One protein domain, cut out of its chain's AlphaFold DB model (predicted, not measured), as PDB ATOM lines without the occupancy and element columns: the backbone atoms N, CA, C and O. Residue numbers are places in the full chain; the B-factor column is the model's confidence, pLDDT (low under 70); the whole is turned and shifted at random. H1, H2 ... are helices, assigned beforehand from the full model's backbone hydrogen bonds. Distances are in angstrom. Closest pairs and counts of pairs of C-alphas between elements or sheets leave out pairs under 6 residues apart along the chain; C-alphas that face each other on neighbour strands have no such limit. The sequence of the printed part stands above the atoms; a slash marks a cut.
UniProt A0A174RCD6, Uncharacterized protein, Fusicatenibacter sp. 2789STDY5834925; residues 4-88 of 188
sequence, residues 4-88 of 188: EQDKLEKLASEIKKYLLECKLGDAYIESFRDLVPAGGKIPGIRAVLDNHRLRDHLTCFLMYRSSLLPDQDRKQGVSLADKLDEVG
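What this domain is: This is residues 4 to 88 of the 188 residues of an uncharacterized protein of Fusicatenibacter sp. 2789STDY5834925 (UniProt A0A174RCD6). A helical hairpin, H4 and H5, has the long helix H1 packed beside H5, running the opposite way at a shallow tilt of 29 degrees and touching it with residues 11 to 18 alone. The two short helices H2 and H3 lie on the side of H1 and H4, and a long loop, residues 32 to 44, swings out between them. The printed part has 85 residues with five named helices, in the order H1, H2, H3, H4, H5, and no named strand; the class is all helix. It is compact, with a radius of gyration of the C-alphas of 12.2 A and spans of 36 by 30 by 18 A.

Where its parts are: H1, residues 5 to 21, begins at C-alpha 5, (34.445, -35.249, -31.691), and is 24.2 A long from first to last C-alpha. H2 covers residues 25 to 31 and is 10.0 A long. H3, residues 45 to 49, is 6.1 A long. H4, residues 52 to 67, begins at C-alpha 52, (42.724, -21.304, -31.449), and is 22.4 A long. H5, residues 71 to 88, is the longest helix, 26.3 A, and ends at C-alpha 88, (43.959, -25.472, -26.826).

How they stand to each other: H4 and H5 form a helical hairpin: they touch, with the closest C-alphas, those of Ser 66 and Arg 74, 4.5 A apart. Their lines stand at a shallow tilt of 13 degrees, opposite ways. H1 touches H5 with residues 11 to 18 alone; the closest C-alphas are those of Ile 15 and Leu 80, 6.9 A apart. H1 and H5 stand at a shallow tilt of 29 degrees, opposite ways. H1 and H4 are near each other. H3 touches H1, the closest C-alphas being those of Ala 12 and Ile 45, 5.7 A apart. H3 and H4 touch only at the corner, with the C-alphas of Val 48 and Leu 54 closest at 4.9 A. H2 is close to H1 but not clearly touching, with the C-alphas of Leu 19 and Gly 25 closest at 5.7 A, and about perpendicular to it at 76 degrees. H2 and H5 are apart. In H1, H2, H3, H4 and H5, every O i to N i+4 pair is within hydrogen-bond range.

The domain as a whole: The two C-alphas farthest apart, those of Gly 39 and Asp 71, are 36.6 A apart. The printed part has no cut. The links H1 to H2, H3 to H4 and H4 to H5 are tight, and the link H2 to H3, 13 residues, is long; its C-alphas lie 9 to 21 A from the mean of all C-alphas. The mean pLDDT of the printed part is 93.0, and no printed residue is under 70.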
ATOM      1  N   GLU A   4      38.374 -36.089 -29.187       71.75
ATOM      2  CA  GLU A   4      37.136 -36.819 -29.470       71.75
ATOM      3  C   GLU A   4      36.023 -35.859 -29.902       71.75
ATOM      4  O   GLU A   4      35.625 -34.960 -29.153       71.75
ATOM      5  N   GLN A   5      35.478 -36.094 -31.098       75.88
ATOM      6  CA  GLN A   5      34.445 -35.249 -31.691       75.88
ATOM      7  C   GLN A   5      33.221 -35.110 -30.777       75.88
ATOM      8  O   GLN A   5      32.700 -34.009 -30.621       75.88
ATOM      9  N   ASP A   6      32.814 -36.186 -30.101       84.19
ATOM     10  CA  ASP A   6      31.680 -36.173 -29.172       84.19
ATOM     11  C   ASP A   6      31.891 -35.210 -27.996       84.19
ATOM     12  O   ASP A   6      30.949 -34.557 -27.543       84.19
ATOM     13  N   LYS A   7      33.133 -35.061 -27.517       84.94
ATOM     14  CA  LYS A   7      33.457 -34.110 -26.444       84.94
ATOM     15  C   LYS A   7      33.387 -32.671 -26.934       84.94
ATOM     16  O   LYS A   7      32.844 -31.825 -26.226       84.94
ATOM     17  N   LEU A   8      33.870 -32.404 -28.149       87.31
ATOM     18  CA  LEU A   8      33.765 -31.082 -28.769       87.31
ATOM     19  C   LEU A   8      32.308 -30.709 -29.063       87.31
ATOM     20  O   LEU A   8      31.905 -29.579 -28.801       87.31
ATOM     21  N   GLU A   9      31.489 -31.646 -29.548       90.50
ATOM     22  CA  GLU A   9      30.059 -31.407 -29.789       90.50
ATOM     23  C   GLU A   9      29.284 -31.180 -28.489       90.50
ATOM     24  O   GLU A   9      28.417 -30.298 -28.416       90.50
ATOM     25  N   LYS A  10      29.626 -31.924 -27.431       93.00
ATOM     26  CA  LYS A  10      29.065 -31.703 -26.098       93.00
ATOM     27  C   LYS A  10      29.426 -30.313 -25.577       93.00
ATOM     28  O   LYS A  10      28.526 -29.571 -25.191       93.00
ATOM     29  N   LEU A  11      30.702 -29.922 -25.641       94.06
ATOM     30  CA  LEU A  11      31.151 -28.589 -25.231       94.06
ATOM     31  C   LEU A  11      30.477 -27.486 -26.059       94.06
ATOM     32  O   LEU A  11      29.983 -26.507 -25.503       94.06
ATOM     33  N   ALA A  12      30.375 -27.663 -27.379       95.44
ATOM     34  CA  ALA A  12      29.687 -26.714 -28.247       95.44
ATOM     35  C   ALA A  12      28.219 -26.533 -27.842       95.44
ATOM     36  O   ALA A  12      27.696 -25.418 -27.875       95.44
ATOM     37  N   SER A  13      27.552 -27.624 -27.466       96.69
ATOM     38  CA  SER A  13      26.162 -27.609 -27.013       96.69
ATOM     39  C   SER A  13      26.011 -26.937 -25.647       96.69
ATOM     40  O   SER A  13      25.106 -26.123 -25.476       96.69
ATOM     41  N   GLU A  14      26.918 -27.211 -24.704       97.38
ATOM     42  CA  GLU A  14      26.961 -26.555 -23.390       97.38
ATOM     43  C   GLU A  14      27.142 -25.036 -23.523       97.38
ATOM     44  O   GLU A  14      26.389 -24.272 -22.919       97.38
ATOM     45  N   ILE A  15      28.068 -24.589 -24.377       97.56
ATOM     46  CA  ILE A  15      28.304 -23.162 -24.644       97.56
ATOM     47  C   ILE A  15      27.074 -22.523 -25.293       97.56
ATOM     48  O   ILE A  15      26.617 -21.478 -24.838       97.56
ATOM     49  N   LYS A  16      26.496 -23.141 -26.334       97.56
ATOM     50  CA  LYS A  16      25.278 -22.617 -26.982       97.56
ATOM     51  C   LYS A  16      24.135 -22.453 -25.984       97.56
ATOM     52  O   LYS A  16      23.454 -21.431 -26.003       97.56
ATOM     53  N   LYS A  17      23.937 -23.454 -25.123       98.00
ATOM     54  CA  LYS A  17      22.915 -23.429 -24.079       98.00
ATOM     55  C   LYS A  17      23.162 -22.278 -23.101       98.00
ATOM     56  O   LYS A  17      22.247 -21.500 -22.862       98.00
ATOM     57  N   TYR A  18      24.395 -22.115 -22.629       98.31
ATOM     58  CA  TYR A  18      24.772 -21.021 -21.735       98.31
ATOM     59  C   TYR A  18      24.526 -19.638 -22.352       98.31
ATOM     60  O   TYR A  18      23.907 -18.777 -21.731       98.31
ATOM     61  N   LEU A  19      24.941 -19.434 -23.608       97.88
ATOM     62  CA  LEU A  19      24.708 -18.171 -24.315       97.88
ATOM     63  C   LEU A  19      23.214 -17.850 -24.451       97.88
ATOM     64  O   LEU A  19      22.834 -16.681 -24.386       97.88
ATOM     65  N   LEU A  20      22.370 -18.870 -24.634       97.50
ATOM     66  CA  LEU A  20      20.921 -18.711 -24.716       97.50
ATOM     67  C   LEU A  20      20.305 -18.378 -23.349       97.50
ATOM     68  O   LEU A  20      19.570 -17.399 -23.239       97.50
ATOM     69  N   GLU A  21      20.618 -19.163 -22.318       97.44
ATOM     70  CA  GLU A  21      20.062 -19.010 -20.964       97.44
ATOM     71  C   GLU A  21      20.444 -17.660 -20.344       97.44
ATOM     72  O   GLU A  21      19.592 -16.971 -19.781       97.44
ATOM     73  N   CYS A  22      21.688 -17.221 -20.545       97.44
ATOM     74  CA  CYS A  22      22.189 -15.943 -20.046       97.44
ATOM     75  C   CYS A  22      21.940 -14.761 -21.003       97.44
ATOM     76  O   CYS A  22      22.413 -13.656 -20.740       97.44
ATOM     77  N   LYS A  23      21.217 -14.969 -22.116       97.06
ATOM     78  CA  LYS A  23      20.898 -13.935 -23.124       97.06
ATOM     79  C   LYS A  23      22.138 -13.193 -23.653       97.06
ATOM     80  O   LYS A  23      22.130 -11.980 -23.840       97.06
ATOM     81  N   LEU A  24      23.215 -13.931 -23.910       97.19
ATOM     82  CA  LEU A  24      24.499 -13.404 -24.389       97.19
ATOM     83  C   LEU A  24      24.659 -13.467 -25.920       97.19
ATOM     84  O   LEU A  24      25.736 -13.167 -26.427       97.19
ATOM     85  N   GLY A  25      23.615 -13.856 -26.659       95.69
ATOM     86  CA  GLY A  25      23.666 -14.052 -28.114       95.69
ATOM     87  C   GLY A  25      24.085 -12.808 -28.907       95.69
ATOM     88  O   GLY A  25      25.011 -12.889 -29.713       95.69
ATOM     89  N   ASP A  26      23.466 -11.656 -28.646       95.88
ATOM     90  CA  ASP A  26      23.785 -10.411 -29.366       95.88
ATOM     91  C   ASP A  26      25.209  -9.942 -29.058       95.88
ATOM     92  O   ASP A  26      25.988  -9.640 -29.957       95.88
ATOM     93  N   ALA A  27      25.600 -10.014 -27.787       96.31
ATOM     94  CA  ALA A  27      26.951  -9.686 -27.355       96.31
ATOM     95  C   ALA A  27      28.017 -10.592 -27.972       96.31
ATOM     96  O   ALA A  27      29.109 -10.134 -28.302       96.31
ATOM     97  N   TYR A  28      27.715 -11.882 -28.129       96.25
ATOM     98  CA  TYR A  28      28.583 -12.806 -28.845       96.25
ATOM     99  C   TYR A  28      28.758 -12.342 -30.298       96.25
ATOM    100  O   TYR A  28      29.888 -12.188 -30.758       96.25
ATOM    101  N   ILE A  29      27.655 -12.048 -30.995       95.06
ATOM    102  CA  ILE A  29      27.666 -11.571 -32.387       95.06
ATOM    103  C   ILE A  29      28.488 -10.287 -32.533       95.06
ATOM    104  O   ILE A  29      29.277 -10.179 -33.473       95.06
ATOM    105  N   GLU A  30      28.306  -9.333 -31.623       94.19
ATOM    106  CA  GLU A  30      29.058  -8.077 -31.591       94.19
ATOM    107  C   GLU A  30      30.547  -8.336 -31.360       94.19
ATOM    108  O   GLU A  30      31.373  -7.886 -32.147       94.19
ATOM    109  N   SER A  31      30.897  -9.138 -30.350       94.56
ATOM    110  CA  SER A  31      32.297  -9.400 -30.001       94.56
ATOM    111  C   SER A  31      33.096 -10.061 -31.129       94.56
ATOM    112  O   SER A  31      34.289  -9.811 -31.260       94.56
ATOM    113  N   PHE A  32      32.464 -10.909 -31.944       93.94
ATOM    114  CA  PHE A  32      33.121 -11.585 -33.064       93.94
ATOM    115  C   PHE A  32      33.100 -10.766 -34.356       93.94
ATOM    116  O   PHE A  32      33.728 -11.173 -35.336       93.94
ATOM    117  N   ARG A  33      32.393  -9.630 -34.389       90.88
ATOM    118  CA  ARG A  33      32.256  -8.820 -35.602       90.88
ATOM    119  C   ARG A  33      33.598  -8.285 -36.084       90.88
ATOM    120  O   ARG A  33      33.863  -8.350 -37.278       90.88
ATOM    121  N   ASP A  34      34.447  -7.859 -35.157       85.31
ATOM    122  CA  ASP A  34      35.768  -7.297 -35.461       85.31
ATOM    123  C   ASP A  34      36.795  -8.364 -35.874       85.31
ATOM    124  O   ASP A  34      37.868  -8.049 -36.389       85.31
ATOM    125  N   LEU A  35      36.472  -9.645 -35.669       85.31
ATOM    126  CA  LEU A  35      37.318 -10.773 -36.058       85.31
ATOM    127  C   LEU A  35      36.990 -11.329 -37.443       85.31
ATOM    128  O   LEU A  35      37.749 -12.154 -37.956       85.31
ATOM    129  N   VAL A  36      35.877 -10.909 -38.047       86.75
ATOM    130  CA  VAL A  36      35.471 -11.353 -39.381       86.75
ATOM    131  C   VAL A  36      35.570 -10.206 -40.388       86.75
ATOM    132  O   VAL A  36      35.299  -9.058 -40.040       86.75
ATOM    133  N   PRO A  37      35.919 -10.484 -41.657       85.50
ATOM    134  CA  PRO A  37      35.846  -9.478 -42.711       85.50
ATOM    135  C   PRO A  37      34.445  -8.861 -42.811       85.50
ATOM    136  O   PRO A  37      33.444  -9.511 -42.493       85.50
ATOM    137  N   ALA A  38      34.356  -7.627 -43.309       87.31
ATOM    138  CA  ALA A  38      33.075  -6.966 -43.544       87.31
ATOM    139  C   ALA A  38      32.166  -7.822 -44.449       87.31
ATOM    140  O   ALA A  38      32.601  -8.335 -45.478       87.31
ATOM    141  N   GLY A  39      30.906  -8.014 -44.041       84.69
ATOM    142  CA  GLY A  39      29.962  -8.922 -44.713       84.69
ATOM    143  C   GLY A  39      30.195 -10.415 -44.434       84.69
ATOM    144  O   GLY A  39      29.403 -11.253 -44.865       84.69
ATOM    145  N   GLY A  40      31.241 -10.760 -43.683       88.31
ATOM    146  CA  GLY A  40      31.554 -12.116 -43.264       88.31
ATOM    147  C   GLY A  40      30.527 -12.691 -42.288       88.31
ATOM    148  O   GLY A  40      29.926 -11.993 -41.461       88.31
ATOM    149  N   LYS A  41      30.335 -14.009 -42.372       92.19
ATOM    150  CA  LYS A  41      29.476 -14.754 -41.453       92.19
ATOM    151  C   LYS A  41      30.153 -14.872 -40.087       92.19
ATOM    152  O   LYS A  41      31.297 -15.310 -40.005       92.19
ATOM    153  N   ILE A  42      29.419 -14.555 -39.021       94.19
ATOM    154  CA  ILE A  42      29.880 -14.795 -37.647       94.19
ATOM    155  C   ILE A  42      30.099 -16.299 -37.442       94.19
ATOM    156  O   ILE A  42      29.204 -17.090 -37.773       94.19
ATOM    157  N   PRO A  43      31.265 -16.721 -36.919       93.50
ATOM    158  CA  PRO A  43      31.543 -18.130 -36.707       93.50
ATOM    159  C   PRO A  43      30.544 -18.716 -35.709       93.50
ATOM    160  O   PRO A  43      30.240 -18.128 -34.672       93.50
ATOM    161  N   GLY A  44      30.020 -19.900 -36.019       94.75
ATOM    162  CA  GLY A  44      29.275 -20.686 -35.038       94.75
ATOM    163  C   GLY A  44      30.225 -21.337 -34.033       94.75
ATOM    164  O   GLY A  44      31.398 -21.541 -34.337       94.75
ATOM    165  N   ILE A  45      29.705 -21.757 -32.877       95.12
ATOM    166  CA  ILE A  45      30.522 -22.325 -31.787       95.12
ATOM    167  C   ILE A  45      31.422 -23.482 -32.243       95.12
ATOM    168  O   ILE A  45      32.571 -23.549 -31.835       95.12
ATOM    169  N   ARG A  46      30.966 -24.359 -33.148       91.00
ATOM    170  CA  ARG A  46      31.815 -25.446 -33.668       91.00
ATOM    171  C   ARG A  46      33.031 -24.931 -34.447       91.00
ATOM    172  O   ARG A  46      34.108 -25.490 -34.311       91.00
ATOM    173  N   ALA A  47      32.860 -23.874 -35.243       90.88
ATOM    174  CA  ALA A  47      33.968 -23.249 -35.963       90.88
ATOM    175  C   ALA A  47      34.924 -22.541 -34.994       90.88
ATOM    176  O   ALA A  47      36.133 -22.608 -35.177       90.88
ATOM    177  N   VAL A  48      34.377 -21.931 -33.937       93.50
ATOM    178  CA  VAL A  48      35.172 -21.355 -32.850       93.50
ATOM    179  C   VAL A  48      36.018 -22.427 -32.169       93.50
ATOM    180  O   VAL A  48      37.223 -22.258 -32.078       93.50
ATOM    181  N   LEU A  49      35.430 -23.563 -31.778       91.56
ATOM    182  CA  LEU A  49      36.159 -24.667 -31.142       91.56
ATOM    183  C   LEU A  49      37.269 -25.265 -32.013       91.56
ATOM    184  O   LEU A  49      38.200 -25.854 -31.473       91.56
ATOM    185  N   ASP A  50      37.202 -25.127 -33.335       89.12
ATOM    186  CA  ASP A  50      38.184 -25.704 -34.259       89.12
ATOM    187  C   ASP A  50      39.406 -24.798 -34.511       89.12
ATOM    188  O   ASP A  50      40.366 -25.252 -35.129       89.12
ATOM    189  N   ASN A  51      39.406 -23.545 -34.038       91.38
ATOM    190  CA  ASN A  51      40.474 -22.570 -34.295       91.38
ATOM    191  C   ASN A  51      40.898 -21.829 -33.019       91.38
ATOM    192  O   ASN A  51      40.073 -21.201 -32.360       91.38
ATOM    193  N   HIS A  52      42.189 -21.869 -32.688       91.81
ATOM    194  CA  HIS A  52      42.724 -21.304 -31.449       91.81
ATOM    195  C   HIS A  52      42.408 -19.831 -31.251       91.81
ATOM    196  O   HIS A  52      41.864 -19.486 -30.212       91.81
ATOM    197  N   ARG A  53      42.663 -18.972 -32.240       92.50
ATOM    198  CA  ARG A  53      42.388 -17.535 -32.106       92.50
ATOM    199  C   ARG A  53      40.920 -17.263 -31.774       92.50
ATOM    200  O   ARG A  53      40.623 -16.373 -30.980       92.50
ATOM    201  N   LEU A  54      39.999 -18.010 -32.383       94.06
ATOM    202  CA  LEU A  54      38.577 -17.882 -32.076       94.06
ATOM    203  C   LEU A  54      38.246 -18.429 -30.682       94.06
ATOM    204  O   LEU A  54      37.444 -17.810 -29.981       94.06
ATOM    205  N   ARG A  55      38.838 -19.564 -30.276       93.81
ATOM    206  CA  ARG A  55      38.674 -20.108 -28.917       93.81
ATOM    207  C   ARG A  55      39.152 -19.123 -27.864       93.81
ATOM    208  O   ARG A  55      38.385 -18.845 -26.957       93.81
ATOM    209  N   ASP A  56      40.338 -18.552 -28.026       93.38
ATOM    210  CA  ASP A  56      40.912 -17.587 -27.085       93.38
ATOM    211  C   ASP A  56      40.009 -16.361 -26.936       93.38
ATOM    212  O   ASP A  56      39.719 -15.917 -25.825       93.38
ATOM    213  N   HIS A  57      39.479 -15.853 -28.052       95.50
ATOM    214  CA  HIS A  57      38.503 -14.766 -28.011       95.50
ATOM    215  C   HIS A  57      37.228 -15.162 -27.261       95.50
ATOM    216  O   HIS A  57      36.713 -14.377 -26.465       95.50
ATOM    217  N   LEU A  58      36.726 -16.383 -27.472       96.25
ATOM    218  CA  LEU A  58      35.574 -16.891 -26.730       96.25
ATOM    219  C   LEU A  58      35.879 -17.069 -25.238       96.25
ATOM    220  O   LEU A  58      35.028 -16.727 -24.421       96.25
ATOM    221  N   THR A  59      37.069 -17.550 -24.872       95.88
ATOM    222  CA  THR A  59      37.523 -17.636 -23.478       95.88
ATOM    223  C   THR A  59      37.469 -16.249 -22.836       95.88
ATOM    224  O   THR A  59      36.812 -16.072 -21.810       95.88
ATOM    225  N   CYS A  60      38.065 -15.229 -23.471       95.50
ATOM    226  CA  CYS A  60      38.014 -13.850 -22.978       95.50
ATOM    227  C   CYS A  60      36.578 -13.314 -22.878       95.50
ATOM    228  O   CYS A  60      36.212 -12.697 -21.875       95.50
ATOM    229  N   PHE A  61      35.753 -13.572 -23.896       97.00
ATOM    230  CA  PHE A  61      34.346 -13.181 -23.914       97.00
ATOM    231  C   PHE A  61      33.576 -13.786 -22.738       97.00
ATOM    232  O   PHE A  61      32.868 -13.059 -22.041       97.00
ATOM    233  N   LEU A  62      33.720 -15.092 -22.499       97.38
ATOM    234  CA  LEU A  62      33.048 -15.780 -21.400       97.38
ATOM    235  C   LEU A  62      33.532 -15.234 -20.060       97.38
ATOM    236  O   LEU A  62      32.709 -14.808 -19.260       97.38
ATOM    237  N   MET A  63      34.844 -15.123 -19.844       96.38
ATOM    238  CA  MET A  63      35.389 -14.579 -18.596       96.38
ATOM    239  C   MET A  63      34.836 -13.184 -18.274       96.38
ATOM    240  O   MET A  63      34.403 -12.936 -17.146       96.38
ATOM    241  N   TYR A  64      34.782 -12.291 -19.267       96.88
ATOM    242  CA  TYR A  64      34.263 -10.938 -19.081       96.88
ATOM    243  C   TYR A  64      32.741 -10.897 -18.904       96.88
ATOM    244  O   TYR A  64      32.230 -10.294 -17.961       96.88
ATOM    245  N   ARG A  65      31.971 -11.522 -19.801       96.62
ATOM    246  CA  ARG A  65      30.504 -11.431 -19.747       96.62
ATOM    247  C   ARG A  65      29.948 -12.148 -18.530       96.62
ATOM    248  O   ARG A  65      29.024 -11.636 -17.905       96.62
ATOM    249  N   SER A  66      30.536 -13.277 -18.155       96.44
ATOM    250  CA  SER A  66      30.120 -14.040 -16.985       96.44
ATOM    251  C   SER A  66      30.435 -13.319 -15.677       96.44
ATOM    252  O   SER A  66      29.679 -13.480 -14.723       96.44
ATOM    253  N   SER A  67      31.470 -12.468 -15.612       96.62
ATOM    254  CA  SER A  67      31.742 -11.676 -14.401       96.62
ATOM    255  C   SER A  67      30.644 -10.658 -14.077       96.62
ATOM    256  O   SER A  67      30.560 -10.201 -12.940       96.62
ATOM    257  N   LEU A  68      29.808 -10.310 -15.060       96.81
ATOM    258  CA  LEU A  68      28.681  -9.386 -14.915       96.81
ATOM    259  C   LEU A  68      27.366 -10.088 -14.526       96.81
ATOM    260  O   LEU A  68      26.349  -9.420 -14.352       96.81
ATOM    261  N   LEU A  69      27.368 -11.420 -14.422       96.88
ATOM    262  CA  LEU A  69      26.184 -12.229 -14.132       96.88
ATOM    263  C   LEU A  69      26.118 -12.654 -12.652       96.88
ATOM    264  O   LEU A  69      27.129 -12.589 -11.941       96.88
ATOM    265  N   PRO A  70      24.943 -13.116 -12.170       97.12
ATOM    266  CA  PRO A  70      24.804 -13.693 -10.837       97.12
ATOM    267  C   PRO A  70      25.775 -14.851 -10.590       97.12
ATOM    268  O   PRO A  70      26.202 -15.541 -11.514       97.12
ATOM    269  N   ASP A  71      26.085 -15.107  -9.320       96.06
ATOM    270  CA  ASP A  71      27.125 -16.052  -8.896       96.06
ATOM    271  C   ASP A  71      27.048 -17.444  -9.544       96.06
ATOM    272  O   ASP A  71      28.088 -18.021  -9.869       96.06
ATOM    273  N   GLN A  72      25.844 -17.990  -9.731       95.50
ATOM    274  CA  GLN A  72      25.656 -19.297 -10.365       95.50
ATOM    275  C   GLN A  72      26.072 -19.272 -11.843       95.50
ATOM    276  O   GLN A  72      26.904 -20.079 -12.262       95.50
ATOM    277  N   ASP A  73      25.557 -18.308 -12.604       96.94
ATOM    278  CA  ASP A  73      25.855 -18.147 -14.028       96.94
ATOM    279  C   ASP A  73      27.315 -17.745 -14.253       96.94
ATOM    280  O   ASP A  73      27.946 -18.193 -15.214       96.94
ATOM    281  N   ARG A  74      27.885 -16.944 -13.342       97.62
ATOM    282  CA  ARG A  74      29.306 -16.585 -13.347       97.62
ATOM    283  C   ARG A  74      30.185 -17.827 -13.241       97.62
ATOM    284  O   ARG A  74      31.084 -18.008 -14.057       97.62
ATOM    285  N   LYS A  75      29.916 -18.701 -12.263       97.31
ATOM    286  CA  LYS A  75      30.666 -19.956 -12.069       97.31
ATOM    287  C   LYS A  75      30.556 -20.881 -13.278       97.31
ATOM    288  O   LYS A  75      31.554 -21.481 -13.671       97.31
ATOM    289  N   GLN A  76      29.370 -20.981 -13.878       97.31
ATOM    290  CA  GLN A  76      29.182 -21.772 -15.093       97.31
ATOM    291  C   GLN A  76      30.012 -21.220 -16.257       97.31
ATOM    292  O   GLN A  76      30.681 -21.991 -16.938       97.31
ATOM    293  N   GLY A  77      30.019 -19.901 -16.452       97.19
ATOM    294  CA  GLY A  77      30.821 -19.252 -17.485       97.19
ATOM    295  C   GLY A  77      32.327 -19.462 -17.325       97.19
ATOM    296  O   GLY A  77      32.990 -19.824 -18.294       97.19
ATOM    297  N   VAL A  78      32.846 -19.329 -16.098       96.19
ATOM    298  CA  VAL A  78      34.255 -19.631 -15.778       96.19
ATOM    299  C   VAL A  78      34.578 -21.095 -16.086       96.19
ATOM    300  O   VAL A  78      35.540 -21.372 -16.789       96.19
ATOM    301  N   SER A  79      33.720 -22.035 -15.677       96.44
ATOM    302  CA  SER A  79      33.927 -23.456 -15.982       96.44
ATOM    303  C   SER A  79      33.931 -23.756 -17.488       96.44
ATOM    304  O   SER A  79      34.625 -24.673 -17.928       96.44
ATOM    305  N   LEU A  80      33.155 -23.022 -18.293       96.88
ATOM    306  CA  LEU A  80      33.187 -23.154 -19.751       96.88
ATOM    307  C   LEU A  80      34.473 -22.577 -20.354       96.88
ATOM    308  O   LEU A  80      34.989 -23.163 -21.303       96.88
ATOM    309  N   ALA A  81      34.990 -21.476 -19.807       95.00
ATOM    310  CA  ALA A  81      36.275 -20.905 -20.202       95.00
ATOM    311  C   ALA A  81      37.434 -21.876 -19.905       95.00
ATOM    312  O   ALA A  81      38.216 -22.168 -20.804       95.00
ATOM    313  N   ASP A  82      37.462 -22.486 -18.716       92.44
ATOM    314  CA  ASP A  82      38.479 -23.487 -18.357       92.44
ATOM    315  C   ASP A  82      38.479 -24.673 -19.341       92.44
ATOM    316  O   ASP A  82      39.520 -25.094 -19.846       92.44
ATOM    317  N   LYS A  83      37.287 -25.178 -19.698       92.31
ATOM    318  CA  LYS A  83      37.139 -26.253 -20.693       92.31
ATOM    319  C   LYS A  83      37.627 -25.846 -22.087       92.31
ATOM    320  O   LYS A  83      38.100 -26.707 -22.824       92.31
ATOM    321  N   LEU A  84      37.473 -24.580 -22.488       90.88
ATOM    322  CA  LEU A  84      37.979 -24.085 -23.776       90.88
ATOM    323  C   LEU A  84      39.505 -24.067 -23.807       90.88
ATOM    324  O   LEU A  84      40.094 -24.485 -24.808       90.88
ATOM    325  N   ASP A  85      40.131 -23.642 -22.714       86.12
ATOM    326  CA  ASP A  85      41.587 -23.595 -22.597       86.12
ATOM    327  C   ASP A  85      42.192 -25.002 -22.667       86.12
ATOM    328  O   ASP A  85      43.179 -25.222 -23.376       86.12
ATOM    329  N   GLU A  86      41.541 -25.995 -22.051       85.69
ATOM    330  CA  GLU A  86      41.929 -27.403 -22.183       85.69
ATOM    331  C   GLU A  86      41.962 -27.861 -23.656       85.69
ATOM    332  O   GLU A  86      42.867 -28.606 -24.044       85.69
ATOM    333  N   VAL A  87      41.030 -27.397 -24.508       83.56
ATOM    334  CA  VAL A  87      41.003 -27.752 -25.948       83.56
ATOM    335  C   VAL A  87      42.254 -27.247 -26.665       83.56
ATOM    336  O   VAL A  87      42.762 -27.908 -27.578       83.56
ATOM    337  N   GLY A  88      42.750 -26.074 -26.270       72.06
ATOM    338  CA  GLY A  88      43.959 -25.472 -26.826       72.06
ATOM    339  C   GLY A  88      45.254 -26.075 -26.281       72.06
ATOM    340  O   GLY A  88      46.264 -26.066 -26.986       72.06
TER     341      GLY A  88